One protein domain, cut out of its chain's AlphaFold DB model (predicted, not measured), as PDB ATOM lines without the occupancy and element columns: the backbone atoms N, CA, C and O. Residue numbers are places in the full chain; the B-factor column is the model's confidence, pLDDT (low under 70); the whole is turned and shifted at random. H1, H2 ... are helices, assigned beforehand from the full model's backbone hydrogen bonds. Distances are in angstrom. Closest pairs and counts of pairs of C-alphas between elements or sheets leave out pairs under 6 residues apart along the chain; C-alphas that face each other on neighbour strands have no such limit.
ATOM      1  N   LEU A  55     109.091 151.196 107.373       91.44
ATOM      2  CA  LEU A  55     108.065 151.644 106.428       91.44
ATOM      3  C   LEU A  55     108.521 152.895 105.659       91.44
ATOM      4  O   LEU A  55     108.356 152.967 104.439       91.44
ATOM      5  N   GLY A  56     109.139 153.855 106.351       91.81
ATOM      6  CA  GLY A  56     109.659 155.084 105.752       91.81
ATOM      7  C   GLY A  56     110.672 154.804 104.640       91.81
ATOM      8  O   GLY A  56     110.583 155.398 103.563       91.81
ATOM      9  N   LEU A  57     111.582 153.847 104.847       89.62
ATOM     10  CA  LEU A  57     112.537 153.423 103.823       89.62
ATOM     11  C   LEU A  57     111.876 152.723 102.641       89.62
ATOM     12  O   LEU A  57     112.248 152.995 101.499       89.62
ATOM     13  N   ALA A  58     110.894 151.855 102.887       91.94
ATOM     14  CA  ALA A  58     110.162 151.190 101.813       91.94
ATOM     15  C   ALA A  58     109.428 152.201 100.916       91.94
ATOM     16  O   ALA A  58     109.501 152.106  99.689       91.94
ATOM     17  N   LEU A  59     108.782 153.208 101.517       93.94
ATOM     18  CA  LEU A  59     108.091 154.282 100.797       93.94
ATOM     19  C   LEU A  59     109.064 155.197 100.041       93.94
ATOM     20  O   LEU A  59     108.821 155.534  98.876       93.94
ATOM     21  N   LEU A  60     110.178 155.572 100.678       93.75
ATOM     22  CA  LEU A  60     111.227 156.378 100.056       93.75
ATOM     23  C   LEU A  60     111.817 155.653  98.840       93.75
ATOM     24  O   LEU A  60     111.827 156.196  97.734       93.75
ATOM     25  N   TYR A  61     112.252 154.406  99.029       91.69
ATOM     26  CA  TYR A  61     112.817 153.592  97.959       91.69
ATOM     27  C   TYR A  61     111.794 153.326  96.852       91.69
ATOM     28  O   TYR A  61     112.128 153.487  95.682       91.69
ATOM     29  N   GLY A  62     110.543 152.994  97.186       92.75
ATOM     30  CA  GLY A  62     109.479 152.776  96.203       92.75
ATOM     31  C   GLY A  62     109.216 154.007  95.328       92.75
ATOM     32  O   GLY A  62     109.051 153.882  94.110       92.75
ATOM     33  N   SER A  63     109.265 155.206  95.916       94.06
ATOM     34  CA  SER A  63     109.129 156.473  95.183       94.06
ATOM     35  C   SER A  63     110.295 156.689  94.212       94.06
ATOM     36  O   SER A  63     110.080 156.959  93.027       94.06
ATOM     37  N   VAL A  64     111.530 156.493  94.688       92.44
ATOM     38  CA  VAL A  64     112.748 156.591  93.862       92.44
ATOM     39  C   VAL A  64     112.741 155.547  92.744       92.44
ATOM     40  O   VAL A  64     112.985 155.882  91.588       92.44
ATOM     41  N   ALA A  65     112.401 154.298  93.060       91.62
ATOM     42  CA  ALA A  65     112.312 153.187  92.118       91.62
ATOM     43  C   ALA A  65     111.278 153.452  91.016       91.62
ATOM     44  O   ALA A  65     111.546 153.194  89.842       91.62
ATOM     45  N   THR A  66     110.123 154.022  91.368       92.06
ATOM     46  CA  THR A  66     109.073 154.382  90.403       92.06
ATOM     47  C   THR A  66     109.528 155.514  89.482       92.06
ATOM     48  O   THR A  66     109.386 155.409  88.260       92.06
ATOM     49  N   GLY A  67     110.142 156.565  90.039       92.75
ATOM     50  CA  GLY A  67     110.740 157.642  89.245       92.75
ATOM     51  C   GLY A  67     111.826 157.120  88.301       92.75
ATOM     52  O   GLY A  67     111.845 157.453  87.114       92.75
ATOM     53  N   TRP A  68     112.679 156.220  88.789       93.06
ATOM     54  CA  TRP A  68     113.731 155.592  87.994       93.06
ATOM     55  C   TRP A  68     113.178 154.724  86.862       93.06
ATOM     56  O   TRP A  68     113.642 154.804  85.722       93.06
ATOM     57  N   LEU A  69     112.144 153.931  87.150       90.62
ATOM     58  CA  LEU A  69     111.439 153.122  86.161       90.62
ATOM     59  C   LEU A  69     110.815 153.998  85.067       90.62
ATOM     60  O   LEU A  69     110.924 153.655  83.887       90.62
ATOM     61  N   ALA A  70     110.223 155.140  85.431       92.06
ATOM     62  CA  ALA A  70     109.679 156.101  84.472       92.06
ATOM     63  C   ALA A  70     110.778 156.689  83.566       92.06
ATOM     64  O   ALA A  70     110.623 156.721  82.341       92.06
ATOM     65  N   LEU A  71     111.927 157.069  84.137       88.88
ATOM     66  CA  LEU A  71     113.079 157.577  83.378       88.88
ATOM     67  C   LEU A  71     113.677 156.520  82.434       88.88
ATOM     68  O   LEU A  71     114.044 156.827  81.294       88.88
ATOM     69  N   ALA A  72     113.739 155.265  82.883       89.75
ATOM     70  CA  ALA A  72     114.274 154.138  82.125       89.75
ATOM     71  C   ALA A  72     113.240 153.464  81.200       89.75
ATOM     72  O   ALA A  72     113.584 152.539  80.463       89.75
ATOM     73  N   TRP A  73     111.984 153.926  81.170       88.19
ATOM     74  CA  TRP A  73     110.876 153.228  80.500       88.19
ATOM     75  C   TRP A  73     111.092 153.001  78.997       88.19
ATOM     76  O   TRP A  73     110.696 151.973  78.427       88.19
ATOM     77  N   ARG A  74     111.737 153.974  78.339       88.25
ATOM     78  CA  ARG A  74     112.073 153.919  76.905       88.25
ATOM     79  C   ARG A  74     113.308 153.062  76.620       88.25
ATOM     80  O   ARG A  74     113.459 152.604  75.494       88.25
ATOM     81  N   GLU A  75     114.165 152.833  77.612       87.44
ATOM     82  CA  GLU A  75     115.441 152.128  77.454       87.44
ATOM     83  C   GLU A  75     115.718 151.201  78.656       87.44
ATOM     84  O   GLU A  75     116.681 151.386  79.396       87.44
ATOM     85  N   PRO A  76     114.893 150.160  78.873       84.56
ATOM     86  CA  PRO A  76     114.945 149.349  80.092       84.56
ATOM     87  C   PRO A  76     116.264 148.584  80.270       84.56
ATOM     88  O   PRO A  76     116.615 148.214  81.386       84.56
ATOM     89  N   ARG A  77     117.019 148.369  79.183       82.69
ATOM     90  CA  ARG A  77     118.331 147.701  79.214       82.69
ATOM     91  C   ARG A  77     119.388 148.510  79.969       82.69
ATOM     92  O   ARG A  77     120.242 147.906  80.605       82.69
ATOM     93  N   SER A  78     119.320 149.843  79.932       85.56
ATOM     94  CA  SER A  78     120.235 150.714  80.682       85.56
ATOM     95  C   SER A  78     119.722 151.038  82.091       85.56
ATOM     96  O   SER A  78     120.466 151.569  82.910       85.56
ATOM     97  N   GLY A  79     118.477 150.669  82.417       84.88
ATOM     98  CA  GLY A  79     117.816 151.010  83.680       84.88
ATOM     99  C   GLY A  79     118.479 150.451  84.942       84.88
ATOM    100  O   GLY A  79     118.179 150.923  86.030       84.88
ATOM    101  N   LEU A  80     119.392 149.486  84.819       86.00
ATOM    102  CA  LEU A  80     120.093 148.861  85.948       86.00
ATOM    103  C   LEU A  80     121.602 149.117  85.949       86.00
ATOM    104  O   LEU A  80     122.319 148.495  86.726       86.00
ATOM    105  N   VAL A  81     122.096 150.001  85.084       89.00
ATOM    106  CA  VAL A  81     123.538 150.246  84.962       89.00
ATOM    107  C   VAL A  81     124.122 150.837  86.250       89.00
ATOM    108  O   VAL A  81     125.252 150.513  86.603       89.00
ATOM    109  N   PHE A  82     123.327 151.583  87.022       87.44
ATOM    110  CA  PHE A  82     123.723 152.072  88.343       87.44
ATOM    111  C   PHE A  82     124.127 150.955  89.326       87.44
ATOM    112  O   PHE A  82     124.920 151.188  90.232       87.44
ATOM    113  N   LEU A  83     123.666 149.713  89.136       87.06
ATOM    114  CA  LEU A  83     124.086 148.588  89.979       87.06
ATOM    115  C   LEU A  83     125.556 148.201  89.799       87.06
ATOM    116  O   LEU A  83     126.077 147.433  90.604       87.06
ATOM    117  N   ALA A  84     126.244 148.762  88.802       87.38
ATOM    118  CA  ALA A  84     127.695 148.687  88.724       87.38
ATOM    119  C   ALA A  84     128.358 149.228  90.001       87.38
ATOM    120  O   ALA A  84     129.349 148.659  90.430       87.38
ATOM    121  N   GLY A  85     127.797 150.254  90.653       87.31
ATOM    122  CA  GLY A  85     128.357 150.813  91.887       87.31
ATOM    123  C   GLY A  85     128.507 149.775  93.008       87.31
ATOM    124  O   GLY A  85     129.639 149.448  93.360       87.31
ATOM    125  N   PRO A  86     127.407 149.190  93.524       86.44
ATOM    126  CA  PRO A  86     127.454 148.131  94.538       86.44
ATOM    127  C   PRO A  86     128.292 146.903  94.160       86.44
ATOM    128  O   PRO A  86     128.769 146.200  95.044       86.44
ATOM    129  N   LEU A  87     128.455 146.613  92.864       87.19
ATOM    130  CA  LEU A  87     129.267 145.488  92.386       87.19
ATOM    131  C   LEU A  87     130.765 145.823  92.319       87.19
ATOM    132  O   LEU A  87     131.597 144.962  92.587       87.19
ATOM    133  N   LEU A  88     131.111 147.063  91.966       86.62
ATOM    134  CA  LEU A  88     132.492 147.543  91.871       86.62
ATOM    135  C   LEU A  88     133.051 147.969  93.233       86.62
ATOM    136  O   LEU A  88     134.262 147.903  93.441       86.62
ATOM    137  N   ALA A  89     132.185 148.390  94.159       85.56
ATOM    138  CA  ALA A  89     132.572 148.896  95.471       85.56
ATOM    139  C   ALA A  89     133.410 147.921  96.308       85.56
ATOM    140  O   ALA A  89     134.505 148.312  96.713       85.56
ATOM    141  N   PRO A  90     133.013 146.646  96.489       80.25
ATOM    142  CA  PRO A  90     133.799 145.689  97.271       80.25
ATOM    143  C   PRO A  90     135.171 145.374  96.663       80.25
ATOM    144  O   PRO A  90     136.038 144.839  97.343       80.25
ATOM    145  N   LEU A  91     135.362 145.681  95.377       82.19
ATOM    146  CA  LEU A  91     136.607 145.450  94.645       82.19
ATOM    147  C   LEU A  91     137.518 146.690  94.627       82.19
ATOM    148  O   LEU A  91     138.586 146.644  94.025       82.19
ATOM    149  N   GLY A  92     137.089 147.813  95.217       79.19
ATOM    150  CA  GLY A  92     137.803 149.091  95.119       79.19
ATOM    151  C   GLY A  92     137.767 149.711  93.715       79.19
ATOM    152  O   GLY A  92     138.582 150.570  93.394       79.19
ATOM    153  N   LEU A  93     136.828 149.291  92.859       86.06
ATOM    154  CA  LEU A  93     136.768 149.668  91.438       86.06
ATOM    155  C   LEU A  93     135.738 150.768  91.133       86.06
ATOM    156  O   LEU A  93     135.326 150.941  89.987       86.06
ATOM    157  N   ILE A  94     135.305 151.525  92.140       87.62
ATOM    158  CA  ILE A  94     134.273 152.574  92.001       87.62
ATOM    159  C   ILE A  94     134.703 153.659  91.007       87.62
ATOM    160  O   ILE A  94     133.874 154.182  90.263       87.62
ATOM    161  N   GLY A  95     136.009 153.918  90.896       87.31
ATOM    162  CA  GLY A  95     136.561 154.822  89.885       87.31
ATOM    163  C   GLY A  95     136.269 154.407  88.432       87.31
ATOM    164  O   GLY A  95     136.399 155.234  87.536       87.31
ATOM    165  N   LEU A  96     135.828 153.164  88.179       91.31
ATOM    166  CA  LEU A  96     135.434 152.668  86.852       91.31
ATOM    167  C   LEU A  96     133.944 152.876  86.525       91.31
ATOM    168  O   LEU A  96     133.511 152.551  85.414       91.31
ATOM    169  N   ILE A  97     133.151 153.457  87.434       94.00
ATOM    170  CA  ILE A  97     131.751 153.833  87.167       94.00
ATOM    171  C   ILE A  97     131.592 154.637  85.862       94.00
ATOM    172  O   ILE A  97     130.682 154.309  85.093       94.00
ATOM    173  N   PRO A  98     132.453 155.626  85.534       94.81
ATOM    174  CA  PRO A  98     132.331 156.387  84.298       94.81
ATOM    175  C   PRO A  98     132.350 155.518  83.040       94.81
ATOM    176  O   PRO A  98     131.616 155.812  82.096       94.81
ATOM    177  N   LEU A  99     133.124 154.429  83.029       92.88
ATOM    178  CA  LEU A  99     133.119 153.448  81.941       92.88
ATOM    179  C   LEU A  99     131.852 152.589  81.965       92.88
ATOM    180  O   LEU A  99     131.223 152.383  80.926       92.88
ATOM    181  N   ALA A 100     131.453 152.119  83.149       92.69
ATOM    182  CA  ALA A 100     130.300 151.238  83.312       92.69
ATOM    183  C   ALA A 100     128.989 151.879  82.826       92.69
ATOM    184  O   ALA A 100     128.117 151.178  82.312       92.69
ATOM    185  N   VAL A 101     128.859 153.208  82.930       94.31
ATOM    186  CA  VAL A 101     127.648 153.941  82.518       94.31
ATOM    187  C   VAL A 101     127.581 154.298  81.032       94.31
ATOM    188  O   VAL A 101     126.544 154.780  80.567       94.31
ATOM    189  N   GLN A 102     128.632 154.034  80.249       94.00
ATOM    190  CA  GLN A 102     128.671 154.381  78.821       94.00
ATOM    191  C   GLN A 102     127.575 153.756  77.939       94.00
ATOM    192  O   GLN A 102     127.187 154.419  76.970       94.00
ATOM    193  N   PRO A 103     126.998 152.574  78.251       91.06
ATOM    194  CA  PRO A 103     125.845 152.052  77.518       91.06
ATOM    195  C   PRO A 103     124.598 152.952  77.572       91.06
ATOM    196  O   PRO A 103     123.713 152.813  76.726       91.06
ATOM    197  N   ALA A 104     124.494 153.869  78.544       90.25
ATOM    198  CA  ALA A 104     123.388 154.822  78.619       90.25
ATOM    199  C   ALA A 104     123.510 155.911  77.536       90.25
ATOM    200  O   ALA A 104     124.582 156.481  77.311       90.25
ATOM    201  N   ARG A 105     122.393 156.239  76.873       87.75
ATOM    202  CA  ARG A 105     122.362 157.253  75.810       87.75
ATOM    203  C   ARG A 105     122.112 158.659  76.363       87.75
ATOM    204  O   ARG A 105     121.119 158.895  77.047       87.75
ATOM    205  N   GLY A 106     122.971 159.604  75.984       90.69
ATOM    206  CA  GLY A 106     122.854 161.024  76.330       90.69
ATOM    207  C   GLY A 106     123.567 161.409  77.630       90.69
ATOM    208  O   GLY A 106     123.652 160.623  78.570       90.69
ATOM    209  N   ALA A 107     124.073 162.646  77.676       93.25
ATOM    210  CA  ALA A 107     124.855 163.172  78.798       93.25
ATOM    211  C   ALA A 107     124.092 163.097  80.129       93.25
ATOM    212  O   ALA A 107     124.565 162.473  81.075       93.25
ATOM    213  N   ALA A 108     122.870 163.636  80.175       91.69
ATOM    214  CA  ALA A 108     122.065 163.665  81.397       91.69
ATOM    215  C   ALA A 108     121.846 162.265  81.998       91.69
ATOM    216  O   ALA A 108     121.980 162.080  83.203       91.69
ATOM    217  N   ARG A 109     121.575 161.251  81.161       91.00
ATOM    218  CA  ARG A 109     121.383 159.873  81.638       91.00
ATOM    219  C   ARG A 109     122.670 159.258  82.169       91.00
ATOM    220  O   ARG A 109     122.614 158.581  83.185       91.00
ATOM    221  N   ARG A 110     123.815 159.488  81.517       94.56
ATOM    222  CA  ARG A 110     125.117 158.994  82.001       94.56
ATOM    223  C   ARG A 110     125.474 159.596  83.353       94.56
ATOM    224  O   ARG A 110     125.813 158.848  84.262       94.56
ATOM    225  N   GLY A 111     125.327 160.914  83.487       94.69
ATOM    226  CA  GLY A 111     125.553 161.605  84.755       94.69
ATOM    227  C   GLY A 111     124.640 161.068  85.855       94.69
ATOM    228  O   GLY A 111     125.120 160.672  86.912       94.69
ATOM    229  N   LEU A 112     123.338 160.942  85.577       94.12
ATOM    230  CA  LEU A 112     122.376 160.410  86.542       94.12
ATOM    231  C   LEU A 112     122.681 158.956  86.948       94.12
ATOM    232  O   LEU A 112     122.591 158.622  88.124       94.12
ATOM    233  N   GLN A 113     123.069 158.094  86.001       94.06
ATOM    234  CA  GLN A 113     123.462 156.706  86.281       94.06
ATOM    235  C   GLN A 113     124.739 156.630  87.121       94.06
ATOM    236  O   GLN A 113     124.824 155.779  88.000       94.06
ATOM    237  N   ALA A 114     125.708 157.518  86.881       95.06
ATOM    238  CA  ALA A 114     126.933 157.582  87.674       95.06
ATOM    239  C   ALA A 114     126.640 158.016  89.115       95.06
ATOM    240  O   ALA A 114     127.069 157.346  90.051       95.06
ATOM    241  N   LEU A 115     125.833 159.067  89.296       93.50
ATOM    242  CA  LEU A 115     125.392 159.519  90.620       93.50
ATOM    243  C   LEU A 115     124.630 158.418  91.363       93.50
ATOM    244  O   LEU A 115     124.940 158.115  92.513       93.50
ATOM    245  N   ALA A 116     123.674 157.771  90.690       92.00
ATOM    246  CA  ALA A 116     122.918 156.665  91.267       92.00
ATOM    247  C   ALA A 116     123.811 155.464  91.611       92.00
ATOM    248  O   ALA A 116     123.554 154.785  92.602       92.00
ATOM    249  N   ALA A 117     124.866 155.206  90.828       92.38
ATOM    250  CA  ALA A 117     125.811 154.134  91.109       92.38
ATOM    251  C   ALA A 117     126.604 154.399  92.388       92.38
ATOM    252  O   ALA A 117     126.702 153.512  93.234       92.38
ATOM    253  N   VAL A 118     127.120 155.617  92.556       91.44
ATOM    254  CA  VAL A 118     127.855 156.008  93.768       91.44
ATOM    255  C   VAL A 118     126.933 156.004  94.986       91.44
ATOM    256  O   VAL A 118     127.282 155.422  96.009       91.44
ATOM    257  N   ALA A 119     125.719 156.550  94.861       88.81
ATOM    258  CA  ALA A 119     124.733 156.524  95.940       88.81
ATOM    259  C   ALA A 119     124.367 155.085  96.347       88.81
ATOM    260  O   ALA A 119     124.358 154.755  97.530       88.81
ATOM    261  N   ALA A 120     124.122 154.201  95.376       87.88
ATOM    262  CA  ALA A 120     123.834 152.797  95.650       87.88
ATOM    263  C   ALA A 120     125.031 152.073  96.291       87.88
ATOM    264  O   ALA A 120     124.830 151.258  97.188       87.88
ATOM    265  N   ALA A 121     126.261 152.371  95.858       88.12
ATOM    266  CA  ALA A 121     127.480 151.834  96.459       88.12
ATOM    267  C   ALA A 121     127.626 152.259  97.926       88.12
ATOM    268  O   ALA A 121     127.871 151.411  98.778       88.12
ATOM    269  N   ALA A 122     127.420 153.545  98.224       84.75
ATOM    270  CA  ALA A 122     127.490 154.077  99.581       84.75
ATOM    271  C   ALA A 122     126.423 153.463 100.499       84.75
ATOM    272  O   ALA A 122     126.734 153.035 101.607       84.75
ATOM    273  N   LEU A 123     125.185 153.329 100.008       80.25
ATOM    274  CA  LEU A 123     124.115 152.649 100.742       80.25
ATOM    275  C   LEU A 123     124.451 151.177 101.010       80.25
ATOM    276  O   LEU A 123     124.281 150.704 102.130       80.25
ATOM    277  N   ALA A 124     124.948 150.451 100.005       81.56
ATOM    278  CA  ALA A 124     125.341 149.054 100.169       81.56
ATOM    279  C   ALA A 124     126.506 148.893 101.159       81.56
ATOM    280  O   ALA A 124     126.507 147.940 101.938       81.56
ATOM    281  N   ALA A 125     127.464 149.825 101.149       80.31
ATOM    282  CA  ALA A 125     128.586 149.835 102.078       80.31
ATOM    283  C   ALA A 125     128.126 150.080 103.525       80.31
ATOM    284  O   ALA A 125     128.475 149.298 104.411       80.31
ATOM    285  N   GLY A 126     127.272 151.090 103.739       76.88
ATOM    286  CA  GLY A 126     126.717 151.421 105.055       76.88
ATOM    287  C   GLY A 126     125.825 150.317 105.633       76.88
ATOM    288  O   GLY A 126     125.903 150.028 106.822       76.88
ATOM    289  N   LEU A 127     125.035 149.630 104.799       75.94
ATOM    290  CA  LEU A 127     124.220 148.483 105.235       75.94
ATOM    291  C   LEU A 127     125.052 147.256 105.633       75.94
ATOM    292  O   LEU A 127     124.565 146.402 106.370       75.94
ATOM    293  N   ARG A 128     126.281 147.142 105.124       74.75
ATOM    294  CA  ARG A 128     127.199 146.036 105.434       74.75
ATOM    295  C   ARG A 128     128.192 146.355 106.543       74.75
ATOM    296  O   ARG A 128     129.033 145.508 106.824       74.75
ATOM    297  N   ASP A 129     128.105 147.546 107.131       71.31
ATOM    298  CA  ASP A 129     129.091 148.050 108.091       71.31
ATOM    299  C   ASP A 129     130.522 148.002 107.517       71.31
ATOM    300  O   ASP A 129     131.499 147.635 108.165       71.31
ATOM    301  N   THR A 130     130.628 148.317 106.222       68.88
ATOM    302  CA  THR A 130     131.888 148.337 105.468       68.88
ATOM    303  C   THR A 130     132.278 149.766 105.114       68.88
ATOM    304  O   THR A 130     131.432 150.658 105.067       68.88
ATOM    305  N   ARG A 131     133.573 149.976 104.853       66.75
ATOM    306  CA  ARG A 131     134.142 151.283 104.492       66.75
ATOM    307  C   ARG A 131     133.396 151.910 103.313       66.75
ATOM    308  O   ARG A 131     133.062 151.216 102.347       66.75
ATOM    309  N   LEU A 132     133.137 153.213 103.403       60.38
ATOM    310  CA  LEU A 132     132.501 153.961 102.326       60.38
ATOM    311  C   LEU A 132     133.416 154.016 101.088       60.38
ATOM    312  O   LEU A 132     134.632 153.853 101.191       60.38
ATOM    313  N   PRO A 133     132.851 154.230  99.888       60.22
ATOM    314  CA  PRO A 133     133.637 154.561  98.706       60.22
ATOM    315  C   PRO A 133     134.675 155.649  99.012       60.22
ATOM    316  O   PRO A 133     134.296 156.712  99.482       60.22
ATOM    317  N   PHE A 134     135.951 155.365  98.733       63.78
ATOM    318  CA  PHE A 134     137.084 156.302  98.830       63.78
ATOM    319  C   PHE A 134     137.454 156.827 100.235       63.78
ATOM    320  O   PHE A 134     138.461 157.523 100.350       63.78
ATOM    321  N   ASP A 135     136.742 156.423 101.292       66.50
ATOM    322  CA  ASP A 135     136.969 156.854 102.681       66.50
ATOM    323  C   ASP A 135     137.087 155.647 103.643       66.50
ATOM    324  O   ASP A 135     136.542 154.565 103.408       66.50
ATOM    325  N   GLU A 136     137.814 155.816 104.748       56.28
ATOM    326  CA  GLU A 136     137.988 154.813 105.807       56.28
ATOM    327  C   GLU A 136     136.809 154.803 106.803       56.28
ATOM    328  O   GLU A 136     136.570 153.779 107.450       56.28
ATOM    329  N   ALA A 137     136.056 155.904 106.925       54.06
ATOM    330  CA  ALA A 137     134.984 156.033 107.911       54.06
ATOM    331  C   ALA A 137     133.647 155.453 107.408       54.06
ATOM    332  O   ALA A 137     133.046 155.943 106.455       54.06
ATOM    333  N   ALA A 138     133.145 154.412 108.080       56.44
ATOM    334  CA  ALA A 138     131.779 153.927 107.899       56.44
ATOM    335  C   ALA A 138     130.843 154.669 108.867       56.44
ATOM    336  O   ALA A 138     130.981 154.548 110.082       56.44
ATOM    337  N   ALA A 139     129.888 155.439 108.343       59.34
ATOM    338  CA  ALA A 139     128.753 155.902 109.134       59.34
ATOM    339  C   ALA A 139     127.613 154.896 108.953       59.34
ATOM    340  O   ALA A 139     127.047 154.796 107.866       59.34
ATOM    341  N   THR A 140     127.291 154.134 109.997       67.94
ATOM    342  CA  THR A 140     126.180 153.173 109.987       67.94
ATOM    343  C   THR A 140     124.879 153.933 110.277       67.94
ATOM    344  O   THR A 140     124.669 154.377 111.410       67.94
ATOM    345  N   PRO A 141     123.996 154.163 109.287       74.62
ATOM    346  CA  PRO A 141     122.792 154.952 109.512       74.62
ATOM    347  C   PRO A 141     121.789 154.186 110.390       74.62
ATOM    348  O   PRO A 141     121.508 153.008 110.163       74.62
ATOM    349  N   ALA A 142     121.198 154.868 111.375       82.38
ATOM    350  CA  ALA A 142     120.149 154.308 112.229       82.38
ATOM    351  C   ALA A 142     118.812 154.239 111.469       82.38
ATOM    352  O   ALA A 142     118.003 155.160 111.509       82.38
ATOM    353  N   LEU A 143     118.616 153.153 110.719       82.50
ATOM    354  CA  LEU A 143     117.523 153.022 109.748       82.50
ATOM    355  C   LEU A 143     116.291 152.259 110.255       82.50
ATOM    356  O   LEU A 143     115.229 152.333 109.637       82.50
ATOM    357  N   ALA A 144     116.429 151.491 111.335       86.00
ATOM    358  CA  ALA A 144     115.373 150.611 111.824       86.00
ATOM    359  C   ALA A 144     114.196 151.400 112.420       86.00
ATOM    360  O   ALA A 144     114.393 152.353 113.169       86.00
ATOM    361  N   GLY A 145     112.968 150.974 112.110       86.44
ATOM    362  CA  GLY A 145     111.751 151.508 112.731       86.44
ATOM    363  C   GLY A 145     111.309 152.894 112.251       86.44
ATOM    364  O   GLY A 145     110.327 153.416 112.767       86.44
ATOM    365  N   LEU A 146     111.972 153.492 111.255       91.38
ATOM    366  CA  LEU A 146     111.539 154.783 110.714       91.38
ATOM    367  C   LEU A 146     110.197 154.636 109.980       91.38
ATOM    368  O   LEU A 146     110.071 153.817 109.066       91.38
ATOM    369  N   GLU A 147     109.204 155.448 110.332       92.69
ATOM    370  CA  GLU A 147     107.882 155.427 109.683       92.69
ATOM    371  C   GLU A 147     107.761 156.487 108.580       92.69
ATOM    372  O   GLU A 147     107.080 156.279 107.574       92.69
ATOM    373  N   SER A 148     108.468 157.612 108.729       94.38
ATOM    374  CA  SER A 148     108.414 158.735 107.793       94.38
ATOM    375  C   SER A 148     109.466 158.617 106.677       94.38
ATOM    376  O   SER A 148     110.661 158.504 106.967       94.38
ATOM    377  N   PRO A 149     109.085 158.728 105.387       93.19
ATOM    378  CA  PRO A 149     110.045 158.692 104.280       93.19
ATOM    379  C   PRO A 149     110.979 159.910 104.265       93.19
ATOM    380  O   PRO A 149     112.136 159.799 103.859       93.19
ATOM    381  N   LEU A 150     110.509 161.071 104.734       94.69
ATOM    382  CA  LEU A 150     111.330 162.283 104.819       94.69
ATOM    383  C   LEU A 150     112.382 162.173 105.929       94.69
ATOM    384  O   LEU A 150     113.481 162.711 105.812       94.69
ATOM    385  N   GLU A 151     112.046 161.494 107.021       92.94
ATOM    386  CA  GLU A 151     112.993 161.200 108.092       92.94
ATOM    387  C   GLU A 151     114.056 160.205 107.628       92.94
ATOM    388  O   GLU A 151     115.242 160.501 107.751       92.94
ATOM    389  N   ALA A 152     113.647 159.116 106.969       90.62
ATOM    390  CA  ALA A 152     114.572 158.171 106.345       90.62
ATOM    391  C   ALA A 152     115.538 158.860 105.367       90.62
ATOM    392  O   ALA A 152     116.743 158.619 105.412       90.62
ATOM    393  N   ALA A 153     115.040 159.778 104.532       90.81
ATOM    394  CA  ALA A 153     115.884 160.549 103.623       90.81
ATOM    395  C   ALA A 153     116.891 161.435 104.371       90.81
ATOM    396  O   ALA A 153     118.061 161.478 103.997       90.81
ATOM    397  N   ARG A 154     116.463 162.121 105.440       91.38
ATOM    398  CA  ARG A 154     117.346 162.972 106.254       91.38
ATOM    399  C   ARG A 154     118.429 162.169 106.967       91.38
ATOM    400  O   ARG A 154     119.577 162.597 106.948       91.38
ATOM    401  N   VAL A 155     118.082 161.015 107.537       90.38
ATOM    402  CA  VAL A 155     119.049 160.108 108.175       90.38
ATOM    403  C   VAL A 155     120.071 159.612 107.156       90.38
ATOM    404  O   VAL A 155     121.268 159.666 107.423       90.38
ATOM    405  N   LEU A 156     119.623 159.190 105.969       86.88
ATOM    406  CA  LEU A 156     120.527 158.752 104.905       86.88
ATOM    407  C   LEU A 156     121.459 159.874 104.445       86.88
ATOM    408  O   LEU A 156     122.660 159.657 104.366       86.88
ATOM    409  N   ILE A 157     120.928 161.068 104.168       87.25
ATOM    410  CA  ILE A 157     121.731 162.214 103.714       87.25
ATOM    411  C   ILE A 157     122.721 162.651 104.800       87.25
ATOM    412  O   ILE A 157     123.876 162.914 104.488       87.25
ATOM    413  N   GLY A 158     122.287 162.702 106.063       85.00
ATOM    414  CA  GLY A 158     123.138 163.081 107.191       85.00
ATOM    415  C   GLY A 158     124.259 162.081 107.486       85.00
ATOM    416  O   GLY A 158     125.260 162.466 108.079       85.00
ATOM    417  N   ALA A 159     124.114 160.826 107.054       83.62
ATOM    418  CA  ALA A 159     125.154 159.807 107.175       83.62
ATOM    419  C   ALA A 159     126.222 159.887 106.067       83.62
ATOM    420  O   ALA A 159     127.259 159.239 106.182       83.62
ATOM    421  N   LEU A 160     125.991 160.648 104.989       82.06
ATOM    422  CA  LEU A 160     126.953 160.755 103.891       82.06
ATOM    423  C   LEU A 160     127.973 161.870 104.159       82.06
ATOM    424  O   LEU A 160     127.579 163.010 104.422       82.06
ATOM    425  N   PRO A 161     129.281 161.594 104.026       82.19
ATOM    426  CA  PRO A 161     130.284 162.635 104.146       82.19
ATOM    427  C   PRO A 161     130.204 163.580 102.928       82.19
ATOM    428  O   PRO A 161     129.993 163.119 101.801       82.19
ATOM    429  N   PRO A 162     130.397 164.904 103.098       81.62
ATOM    430  CA  PRO A 162     130.302 165.866 101.995       81.62
ATOM    431  C   PRO A 162     131.238 165.566 100.815       81.62
ATOM    432  O   PRO A 162     130.870 165.801  99.662       81.62
ATOM    433  N   VAL A 163     132.425 165.011 101.095       83.75
ATOM    434  CA  VAL A 163     133.432 164.647 100.084       83.75
ATOM    435  C   VAL A 163     132.896 163.635  99.070       83.75
ATOM    436  O   VAL A 163     133.087 163.815  97.869       83.75
ATOM    437  N   LEU A 164     132.093 162.664  99.514       84.50
ATOM    438  CA  LEU A 164     131.483 161.662  98.638       84.50
ATOM    439  C   LEU A 164     130.555 162.304  97.596       84.50
ATOM    440  O   LEU A 164     130.461 161.841  96.458       84.50
ATOM    441  N   GLY A 165     129.873 163.396  97.961       87.00
ATOM    442  CA  GLY A 165     129.048 164.164  97.029       87.00
ATOM    443  C   GLY A 165     129.877 164.790  95.904       87.00
ATOM    444  O   GLY A 165     129.472 164.749  94.740       87.00
ATOM    445  N   LEU A 166     131.057 165.321  96.234       86.75
ATOM    446  CA  LEU A 166     131.986 165.906  95.263       86.75
ATOM    447  C   LEU A 166     132.585 164.838  94.343       86.75
ATOM    448  O   LEU A 166     132.622 165.032  93.127       86.75
ATOM    449  N   GLU A 167     132.975 163.687  94.887       86.75
ATOM    450  CA  GLU A 167     133.470 162.551  94.101       86.75
ATOM    451  C   GLU A 167     132.403 162.010  93.149       86.75
ATOM    452  O   GLU A 167     132.676 161.763  91.972       86.75
ATOM    453  N   ALA A 168     131.159 161.881  93.622       91.12
ATOM    454  CA  ALA A 168     130.040 161.456  92.789       91.12
ATOM    455  C   ALA A 168     129.822 162.419  91.612       91.12
ATOM    456  O   ALA A 168     129.625 161.977  90.475       91.12
ATOM    457  N   LEU A 169     129.900 163.731  91.863       92.38
ATOM    458  CA  LEU A 169     129.810 164.757  90.823       92.38
ATOM    459  C   LEU A 169     130.986 164.687  89.845       92.38
ATOM    460  O   LEU A 169     130.770 164.776  88.635       92.38
ATOM    461  N   ALA A 170     132.206 164.475  90.335       92.19
ATOM    462  CA  ALA A 170     133.383 164.322  89.491       92.19
ATOM    463  C   ALA A 170     133.277 163.069  88.599       92.19
ATOM    464  O   ALA A 170     133.461 163.165  87.383       92.19
ATOM    465  N   LEU A 171     132.871 161.914  89.145       92.88
ATOM    466  CA  LEU A 171     132.625 160.692  88.363       92.88
ATOM    467  C   LEU A 171     131.510 160.898  87.329       92.88
ATOM    468  O   LEU A 171     131.634 160.450  86.187       92.88
ATOM    469  N   ALA A 172     130.441 161.610  87.690       95.56
ATOM    470  CA  ALA A 172     129.365 161.947  86.765       95.56
ATOM    471  C   ALA A 172     129.840 162.870  85.631       95.56
ATOM    472  O   ALA A 172     129.489 162.639  84.471       95.56
ATOM    473  N   ALA A 173     130.673 163.868  85.930       95.25
ATOM    474  CA  ALA A 173     131.262 164.751  84.927       95.25
ATOM    475  C   ALA A 173     132.175 163.976  83.959       95.25
ATOM    476  O   ALA A 173     132.048 164.124  82.741       95.25
ATOM    477  N   ILE A 174     133.022 163.079  84.476       94.88
ATOM    478  CA  ILE A 174     133.878 162.206  83.655       94.88
ATOM    479  C   ILE A 174     133.013 161.306  82.764       94.88
ATOM    480  O   ILE A 174     133.247 161.215  81.558       94.88
ATOM    481  N   ALA A 175     131.965 160.691  83.321       96.19
ATOM    482  CA  ALA A 175     131.035 159.844  82.576       96.19
ATOM    483  C   ALA A 175     130.375 160.573  81.398       96.19
ATOM    484  O   ALA A 175     130.199 160.003  80.315       96.19
ATOM    485  N   VAL A 176     130.008 161.837  81.615       97.06
ATOM    486  CA  VAL A 176     129.448 162.725  80.594       97.06
ATOM    487  C   VAL A 176     130.488 163.090  79.538       97.06
ATOM    488  O   VAL A 176     130.128 163.176  78.364       97.06
ATOM    489  N   ALA A 177     131.749 163.261  79.938       96.19
ATOM    490  CA  ALA A 177     132.820 163.739  79.074       96.19
ATOM    491  C   ALA A 177     133.484 162.665  78.200       96.19
ATOM    492  O   ALA A 177     133.993 162.984  77.125       96.19
ATOM    493  N   ILE A 178     133.435 161.390  78.599       95.06
ATOM    494  CA  ILE A 178     134.023 160.257  77.856       95.06
ATOM    495  C   ILE A 178     133.692 160.227  76.346       95.06
ATOM    496  O   ILE A 178     134.609 160.010  75.553       95.06
ATOM    497  N   PRO A 179     132.444 160.437  75.887       94.69
ATOM    498  CA  PRO A 179     132.108 160.429  74.459       94.69
ATOM    499  C   PRO A 179     132.831 161.508  73.648       94.69
ATOM    500  O   PRO A 179     132.930 161.394  72.429       94.69
ATOM    501  N   TRP A 180     133.321 162.561  74.306       93.88
ATOM    502  CA  TRP A 180     134.122 163.600  73.675       93.88
ATOM    503  C   TRP A 180     135.605 163.226  73.608       93.88
ATOM    504  O   TRP A 180     136.356 163.896  72.921       93.88
ATOM    505  N   ALA A 181     136.072 162.154  74.241       93.44
ATOM    506  CA  ALA A 181     137.464 161.719  74.146       93.44
ATOM    507  C   ALA A 181     137.728 160.930  72.846       93.44
ATOM    508  O   ALA A 181     138.006 159.735  72.873       93.44
ATOM    509  N   THR A 182     137.595 161.598  71.695       92.56
ATOM    510  CA  THR A 182     137.662 160.975  70.356       92.56
ATOM    511  C   THR A 182     139.067 160.894  69.762       92.56
ATOM    512  O   THR A 182     139.223 160.385  68.664       92.56
ATOM    513  N   SER A 183     140.083 161.440  70.427       93.75
ATOM    514  CA  SER A 183     141.479 161.370  69.986       93.75
ATOM    515  C   SER A 183     142.380 161.105  71.182       93.75
ATOM    516  O   SER A 183     142.005 161.420  72.314       93.75
ATOM    517  N   LEU A 184     143.586 160.581  70.944       93.12
ATOM    518  CA  LEU A 184     144.550 160.287  72.014       93.12
ATOM    519  C   LEU A 184     144.826 161.511  72.900       93.12
ATOM    520  O   LEU A 184     144.798 161.402  74.121       93.12
ATOM    521  N   TRP A 185     144.970 162.703  72.313       94.62
ATOM    522  CA  TRP A 185     145.150 163.943  73.077       94.62
ATOM    523  C   TRP A 185     143.951 164.286  73.963       94.62
ATOM    524  O   TRP A 185     144.132 164.708  75.103       94.62
ATOM    525  N   ARG A 186     142.721 164.071  73.478       95.38
ATOM    526  CA  ARG A 186     141.506 164.298  74.277       95.38
ATOM    527  C   ARG A 186     141.353 163.249  75.379       95.38
ATOM    528  O   ARG A 186     140.855 163.584  76.448       95.38
ATOM    529  N   ILE A 187     141.809 162.016  75.147       94.69
ATOM    530  CA  ILE A 187     141.861 160.953  76.164       94.69
ATOM    531  C   ILE A 187     142.854 161.321  77.270       94.69
ATOM    532  O   ILE A 187     142.507 161.229  78.445       94.69
ATOM    533  N   VAL A 188     144.055 161.785  76.907       94.62
ATOM    534  CA  VAL A 188     145.064 162.253  77.870       94.62
ATOM    535  C   VAL A 188     144.543 163.458  78.651       94.62
ATOM    536  O   VAL A 188     144.596 163.451  79.876       94.62
ATOM    537  N   ALA A 189     143.968 164.457  77.973       95.50
ATOM    538  CA  ALA A 189     143.398 165.631  78.631       95.50
ATOM    539  C   ALA A 189     142.277 165.256  79.617       95.50
ATOM    540  O   ALA A 189     142.258 165.762  80.738       95.50
ATOM    541  N   LEU A 190     141.382 164.339  79.230       95.12
ATOM    542  CA  LEU A 190     140.329 163.831  80.109       95.12
ATOM    543  C   LEU A 190     140.916 163.109  81.328       95.12
ATOM    544  O   LEU A 190     140.477 163.372  82.442       95.12
ATOM    545  N   GLY A 191     141.896 162.225  81.124       93.06
ATOM    546  CA  GLY A 191     142.544 161.484  82.206       93.06
ATOM    547  C   GLY A 191     143.247 162.403  83.202       93.06
ATOM    548  O   GLY A 191     143.023 162.295  84.406       93.06
ATOM    549  N   SER A 192     144.027 163.364  82.703       93.44
ATOM    550  CA  SER A 192     144.716 164.352  83.538       93.44
ATOM    551  C   SER A 192     143.736 165.232  84.315       93.44
ATOM    552  O   SER A 192     143.921 165.434  85.514       93.44
ATOM    553  N   ALA A 193     142.669 165.718  83.669       93.19
ATOM    554  CA  ALA A 193     141.646 166.527  84.332       93.19
ATOM    555  C   ALA A 193     140.863 165.725  85.384       93.19
ATOM    556  O   ALA A 193     140.600 166.238  86.469       93.19
ATOM    557  N   ALA A 194     140.527 164.466  85.087       91.25
ATOM    558  CA  ALA A 194     139.860 163.561  86.018       91.25
ATOM    559  C   ALA A 194     140.709 163.311  87.268       91.25
ATOM    560  O   ALA A 194     140.209 163.434  88.385       91.25
ATOM    561  N   LEU A 195     141.994 163.001  87.081       91.62
ATOM    562  CA  LEU A 195     142.912 162.747  88.185       91.62
ATOM    563  C   LEU A 195     143.115 164.002  89.042       91.62
ATOM    564  O   LEU A 195     143.023 163.925  90.263       91.62
ATOM    565  N   ALA A 196     143.326 165.160  88.407       91.69
ATOM    566  CA  ALA A 196     143.457 166.433  89.108       91.69
ATOM    567  C   ALA A 196     142.195 166.767  89.915       91.69
ATOM    568  O   ALA A 196     142.300 167.125  91.082       91.69
ATOM    569  N   ALA A 197     141.005 166.603  89.328       88.81
ATOM    570  CA  ALA A 197     139.747 166.854  90.022       88.81
ATOM    571  C   ALA A 197     139.582 165.951  91.253       88.81
ATOM    572  O   ALA A 197     139.267 166.453  92.326       88.81
ATOM    573  N   MET A 198     139.839 164.645  91.128       85.25
ATOM    574  CA  MET A 198     139.695 163.711  92.252       85.25
ATOM    575  C   MET A 198     140.678 164.007  93.386       85.25
ATOM    576  O   MET A 198     140.267 164.075  94.538       85.25
ATOM    577  N   LEU A 199     141.951 164.260  93.067       86.38
ATOM    578  CA  LEU A 199     142.972 164.552  94.079       86.38
ATOM    579  C   LEU A 199     142.779 165.924  94.747       86.38
ATOM    580  O   LEU A 199     143.134 166.090  95.908       86.38
ATOM    581  N   LEU A 200     142.223 166.911  94.035       87.88
ATOM    582  CA  LEU A 200     141.916 168.227  94.609       87.88
ATOM    583  C   LEU A 200     140.657 168.210  95.483       87.88
ATOM    584  O   LEU A 200     140.590 168.952  96.459       87.88
ATOM    585  N   LEU A 201     139.650 167.409  95.120       84.06
ATOM    586  CA  LEU A 201     138.381 167.324  95.851       84.06
ATOM    587  C   LEU A 201     138.457 166.390  97.065       84.06
ATOM    588  O   LEU A 201     137.735 166.614  98.034       84.06
ATOM    589  N   ALA A 202     139.323 165.376  97.015       78.50
ATOM    590  CA  ALA A 202     139.519 164.392  98.073       78.50
ATOM    591  C   ALA A 202     141.028 164.155  98.305       78.50
ATOM    592  O   ALA A 202     141.569 163.133  97.881       78.50
ATOM    593  N   PRO A 203     141.736 165.101  98.952       80.81
ATOM    594  CA  PRO A 203     143.187 165.008  99.142       80.81
ATOM    595  C   PRO A 203     143.606 163.823 100.023       80.81
ATOM    596  O   PRO A 203     144.713 163.312  99.871       80.81
ATOM    597  N   ASP A 204     142.712 163.373 100.906       76.94
ATOM    598  CA  ASP A 204     142.941 162.243 101.809       76.94
ATOM    599  C   ASP A 204     142.601 160.883 101.169       76.94
ATOM    600  O   ASP A 204     142.904 159.832 101.739       76.94
ATOM    601  N   ALA A 205     141.993 160.873  99.975       75.25
ATOM    602  CA  ALA A 205     141.669 159.638  99.275       75.25
ATOM    603  C   ALA A 205     142.944 158.915  98.817       75.25
ATOM    604  O   ALA A 205     143.929 159.515  98.380       75.25
ATOM    605  N   SER A 206     142.914 157.582  98.851       77.50
ATOM    606  CA  SER A 206     144.044 156.780  98.381       77.50
ATOM    607  C   SER A 206     144.319 157.042  96.893       77.50
ATOM    608  O   SER A 206     143.501 156.739  96.022       77.50
ATOM    609  N   ALA A 207     145.504 157.575  96.585       82.81
ATOM    610  CA  ALA A 207     145.873 157.944  95.219       82.81
ATOM    611  C   ALA A 207     145.988 156.732  94.277       82.81
ATOM    612  O   ALA A 207     145.672 156.833  93.094       82.81
ATOM    613  N   ILE A 208     146.414 155.571  94.786       84.31
ATOM    614  CA  ILE A 208     146.648 154.360  93.980       84.31
ATOM    615  C   ILE A 208     145.378 153.896  93.238       84.31
ATOM    616  O   ILE A 208     145.435 153.786  92.008       84.31
ATOM    617  N   PRO A 209     144.232 153.637  93.905       80.00
ATOM    618  CA  PRO A 209     143.014 153.212  93.212       80.00
ATOM    619  C   PRO A 209     142.478 154.277  92.245       80.00
ATOM    620  O   PRO A 209     141.963 153.921  91.184       80.00
ATOM    621  N   LEU A 210     142.651 155.569  92.550       82.62
ATOM    622  CA  LEU A 210     142.268 156.664  91.651       82.62
ATOM    623  C   LEU A 210     143.114 156.674  90.371       82.62
ATOM    624  O   LEU A 210     142.565 156.683  89.267       82.62
ATOM    625  N   VAL A 211     144.443 156.606  90.505       89.56
ATOM    626  CA  VAL A 211     145.375 156.543  89.367       89.56
ATOM    627  C   VAL A 211     145.090 155.311  88.513       89.56
ATOM    628  O   VAL A 211     144.951 155.433  87.295       89.56
ATOM    629  N   ALA A 212     144.935 154.141  89.138       88.75
ATOM    630  CA  ALA A 212     144.635 152.901  88.431       88.75
ATOM    631  C   ALA A 212     143.316 152.995  87.646       88.75
ATOM    632  O   ALA A 212     143.273 152.628  86.471       88.75
ATOM    633  N   ALA A 213     142.254 153.538  88.248       87.38
ATOM    634  CA  ALA A 213     140.968 153.710  87.576       87.38
ATOM    635  C   ALA A 213     141.048 154.673  86.378       87.38
ATOM    636  O   ALA A 213     140.487 154.386  85.313       87.38
ATOM    637  N   VAL A 214     141.772 155.789  86.521       91.19
ATOM    638  CA  VAL A 214     142.006 156.741  85.424       91.19
ATOM    639  C   VAL A 214     142.798 156.081  84.297       91.19
ATOM    640  O   VAL A 214     142.399 156.176  83.137       91.19
ATOM    641  N   TRP A 215     143.873 155.360  84.615       93.06
ATOM    642  CA  TRP A 215     144.691 154.671  83.614       93.06
ATOM    643  C   TRP A 215     143.911 153.594  82.869       93.06
ATOM    644  O   TRP A 215     143.963 153.549  81.642       93.06
ATOM    645  N   LEU A 216     143.132 152.775  83.580       93.50
ATOM    646  CA  LEU A 216     142.250 151.778  82.971       93.50
ATOM    647  C   LEU A 216     141.201 152.429  82.060       93.50
ATOM    648  O   LEU A 216     140.933 151.927  80.968       93.50
ATOM    649  N   THR A 217     140.652 153.577  82.467       91.44
ATOM    650  CA  THR A 217     139.732 154.371  81.640       91.44
ATOM    651  C   THR A 217     140.416 154.854  80.367       91.44
ATOM    652  O   THR A 217     139.904 154.612  79.274       91.44
ATOM    653  N   CYS A 218     141.589 155.475  80.473       93.31
ATOM    654  CA  CYS A 218     142.349 155.934  79.312       93.31
ATOM    655  C   CYS A 218     142.741 154.778  78.380       93.31
ATOM    656  O   CYS A 218     142.565 154.901  77.169       93.31
ATOM    657  N   ALA A 219     143.200 153.649  78.927       93.88
ATOM    658  CA  ALA A 219     143.571 152.464  78.156       93.88
ATOM    659  C   ALA A 219     142.375 151.880  77.388       93.88
ATOM    660  O   ALA A 219     142.490 151.589  76.197       93.88
ATOM    661  N   ALA A 220     141.204 151.779  78.028       92.38
ATOM    662  CA  ALA A 220     139.982 151.320  77.371       92.38
ATOM    663  C   ALA A 220     139.563 152.244  76.212       92.38
ATOM    664  O   ALA A 220     139.143 151.771  75.153       92.38
ATOM    665  N   LEU A 221     139.698 153.563  76.388       92.50
ATOM    666  CA  LEU A 221     139.385 154.542  75.343       92.50
ATOM    667  C   LEU A 221     140.392 154.497  74.187       92.50
ATOM    668  O   LEU A 221     139.981 154.562  73.029       92.50
ATOM    669  N   ALA A 222     141.683 154.354  74.490       93.19
ATOM    670  CA  ALA A 222     142.736 154.239  73.486       93.19
ATOM    671  C   ALA A 222     142.573 152.961  72.649       93.19
ATOM    672  O   ALA A 222     142.592 153.028  71.422       93.19
ATOM    673  N   GLY A 223     142.298 151.821  73.292       92.19
ATOM    674  CA  GLY A 223     142.036 150.562  72.591       92.19
ATOM    675  C   GLY A 223     140.822 150.644  71.660       92.19
ATOM    676  O   GLY A 223     140.874 150.156  70.534       92.19
ATOM    677  N   ARG A 224     139.744 151.326  72.079       90.62
ATOM    678  CA  ARG A 224     138.584 151.574  71.205       90.62
ATOM    679  C   ARG A 224     138.962 152.416  69.984       90.62
ATOM    680  O   ARG A 224     138.573 152.064  68.875       90.62
ATOM    681  N   HIS A 225     139.728 153.486  70.187       90.50
ATOM    682  CA  HIS A 225     140.201 154.344  69.101       90.50
ATOM    683  C   HIS A 225     141.045 153.558  68.084       90.50
ATOM    684  O   HIS A 225     140.841 153.694  66.880       90.50
ATOM    685  N   GLU A 226     141.958 152.694  68.540       89.62
ATOM    686  CA  GLU A 226     142.762 151.856  67.638       89.62
ATOM    687  C   GLU A 226     141.909 150.892  66.803       89.62
ATOM    688  O   GLU A 226     142.144 150.740  65.602       89.62
ATOM    689  N   LEU A 227     140.897 150.263  67.408       89.88
ATOM    690  CA  LEU A 227     139.991 149.363  66.691       89.88
ATOM    691  C   LEU A 227     139.204 150.098  65.597       89.88
ATOM    692  O   LEU A 227     139.106 149.587  64.484       89.88
ATOM    693  N   GLU A 228     138.714 151.305  65.887       88.75
ATOM    694  CA  GLU A 228     138.006 152.154  64.917       88.75
ATOM    695  C   GLU A 228     138.922 152.600  63.763       88.75
ATOM    696  O   GLU A 228     138.487 152.654  62.612       88.75
ATOM    697  N   THR A 229     140.204 152.871  64.037       87.19
ATOM    698  CA  THR A 229     141.176 153.216  62.984       87.19
ATOM    699  C   THR A 229     141.563 152.042  62.088       87.19
ATOM    700  O   THR A 229     141.869 152.268  60.928       87.19
ATOM    701  N   ARG A 230     141.549 150.798  62.592       86.69
ATOM    702  CA  ARG A 230     141.903 149.599  61.804       86.69
ATOM    703  C   ARG A 230     140.770 149.101  60.905       86.69
ATOM    704  O   ARG A 230     141.029 148.318  60.000       86.69
ATOM    705  N   SER A 231     139.526 149.483  61.194       83.25
ATOM    706  CA  SER A 231     138.346 149.095  60.409       83.25
ATOM    707  C   SER A 231     138.047 150.009  59.214       83.25
ATOM    708  O   SER A 231     137.149 149.684  58.440       83.25
ATOM    709  N   ASN A 232     138.755 151.136  59.095       71.31
ATOM    710  CA  ASN A 232     138.658 152.090  57.987       71.31
ATOM    711  C   ASN A 232     139.856 151.942  57.049       71.31
ATOM    712  O   ASN A 232     139.664 152.177  55.838       71.31
TER     713      ASN A 232
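Overview. This is residues 55 to 232 of the 232 residues of an uncharacterized protein of Actinobacteria bacterium (UniProt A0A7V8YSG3). A slab of helices has the short H3 in its middle, with H2, H4, H6 and H8 packed round it and H7 on both H6 and H8; at the far end H1 and H5 meet as an L, set off from the other helices. Residues 227 to 232, of which 227 to 230 belong to H8, stick out. The printed part has 178 residues with eight named helices, H1 to H8 in order, and no named strand: all helix. It is compact, with a radius of gyration of the C-alphas of 17.2 A and spans of 60 by 40 by 22 A.

Arrangement. H8, residues 207 to 230, and H7, residues 184 to 201, touch as a hairpin at a shallow tilt of 17 degrees; their closest C-alphas, Gly 191 and Val 214, are 5.8 A apart. The hub is H3, residues 94 to 100, whose closest C-alphas to H8 are Gly 95 and Ala 213, 5.1 A. H6, residues 162 to 180, touches H3 with residues 171 to 178 alone, closest at C-alphas Pro 98 and Ala 175, 4.1 A. H4, residues 107 to 127, touches H6, closest at C-alphas Gly 111 and Ala 172, 4.3 A. H2, residues 81 to 91, touches H4, closest at C-alphas Phe 82 and Ala 117, 4.0 A. H5, residues 149 to 158, touches residues 55 to 60 of H1, residues 55 to 72, about perpendicular at 85 degrees; the closest C-alphas, Gly 56 and Pro 149, are 3.9 A apart. O i to N i+4 pairs are within hydrogen-bond range throughout H1, H4, H5, H7 and H8, but in 3 of 7 in H2 (i+3: 5 of 8), 1 of 3 in H3 (i+3: 3 of 4) and 13 of 15 in H6.

Along the chain. H1 begins at C-alpha 55 (108.065, 151.644, 106.428); H8, 34.7 A long, ends at C-alpha 230 (141.903, 149.599, 61.804). H4 is 30.3 A long and H6 28.7 A.

Size, cuts and confidence. The farthest C-alphas, Gly 145 and Asn 232, are 61.0 A apart. The printed part has no cut; the link H4 to H5, residues 128 to 148, is long, and residues 130 to 140 have pLDDT under 70.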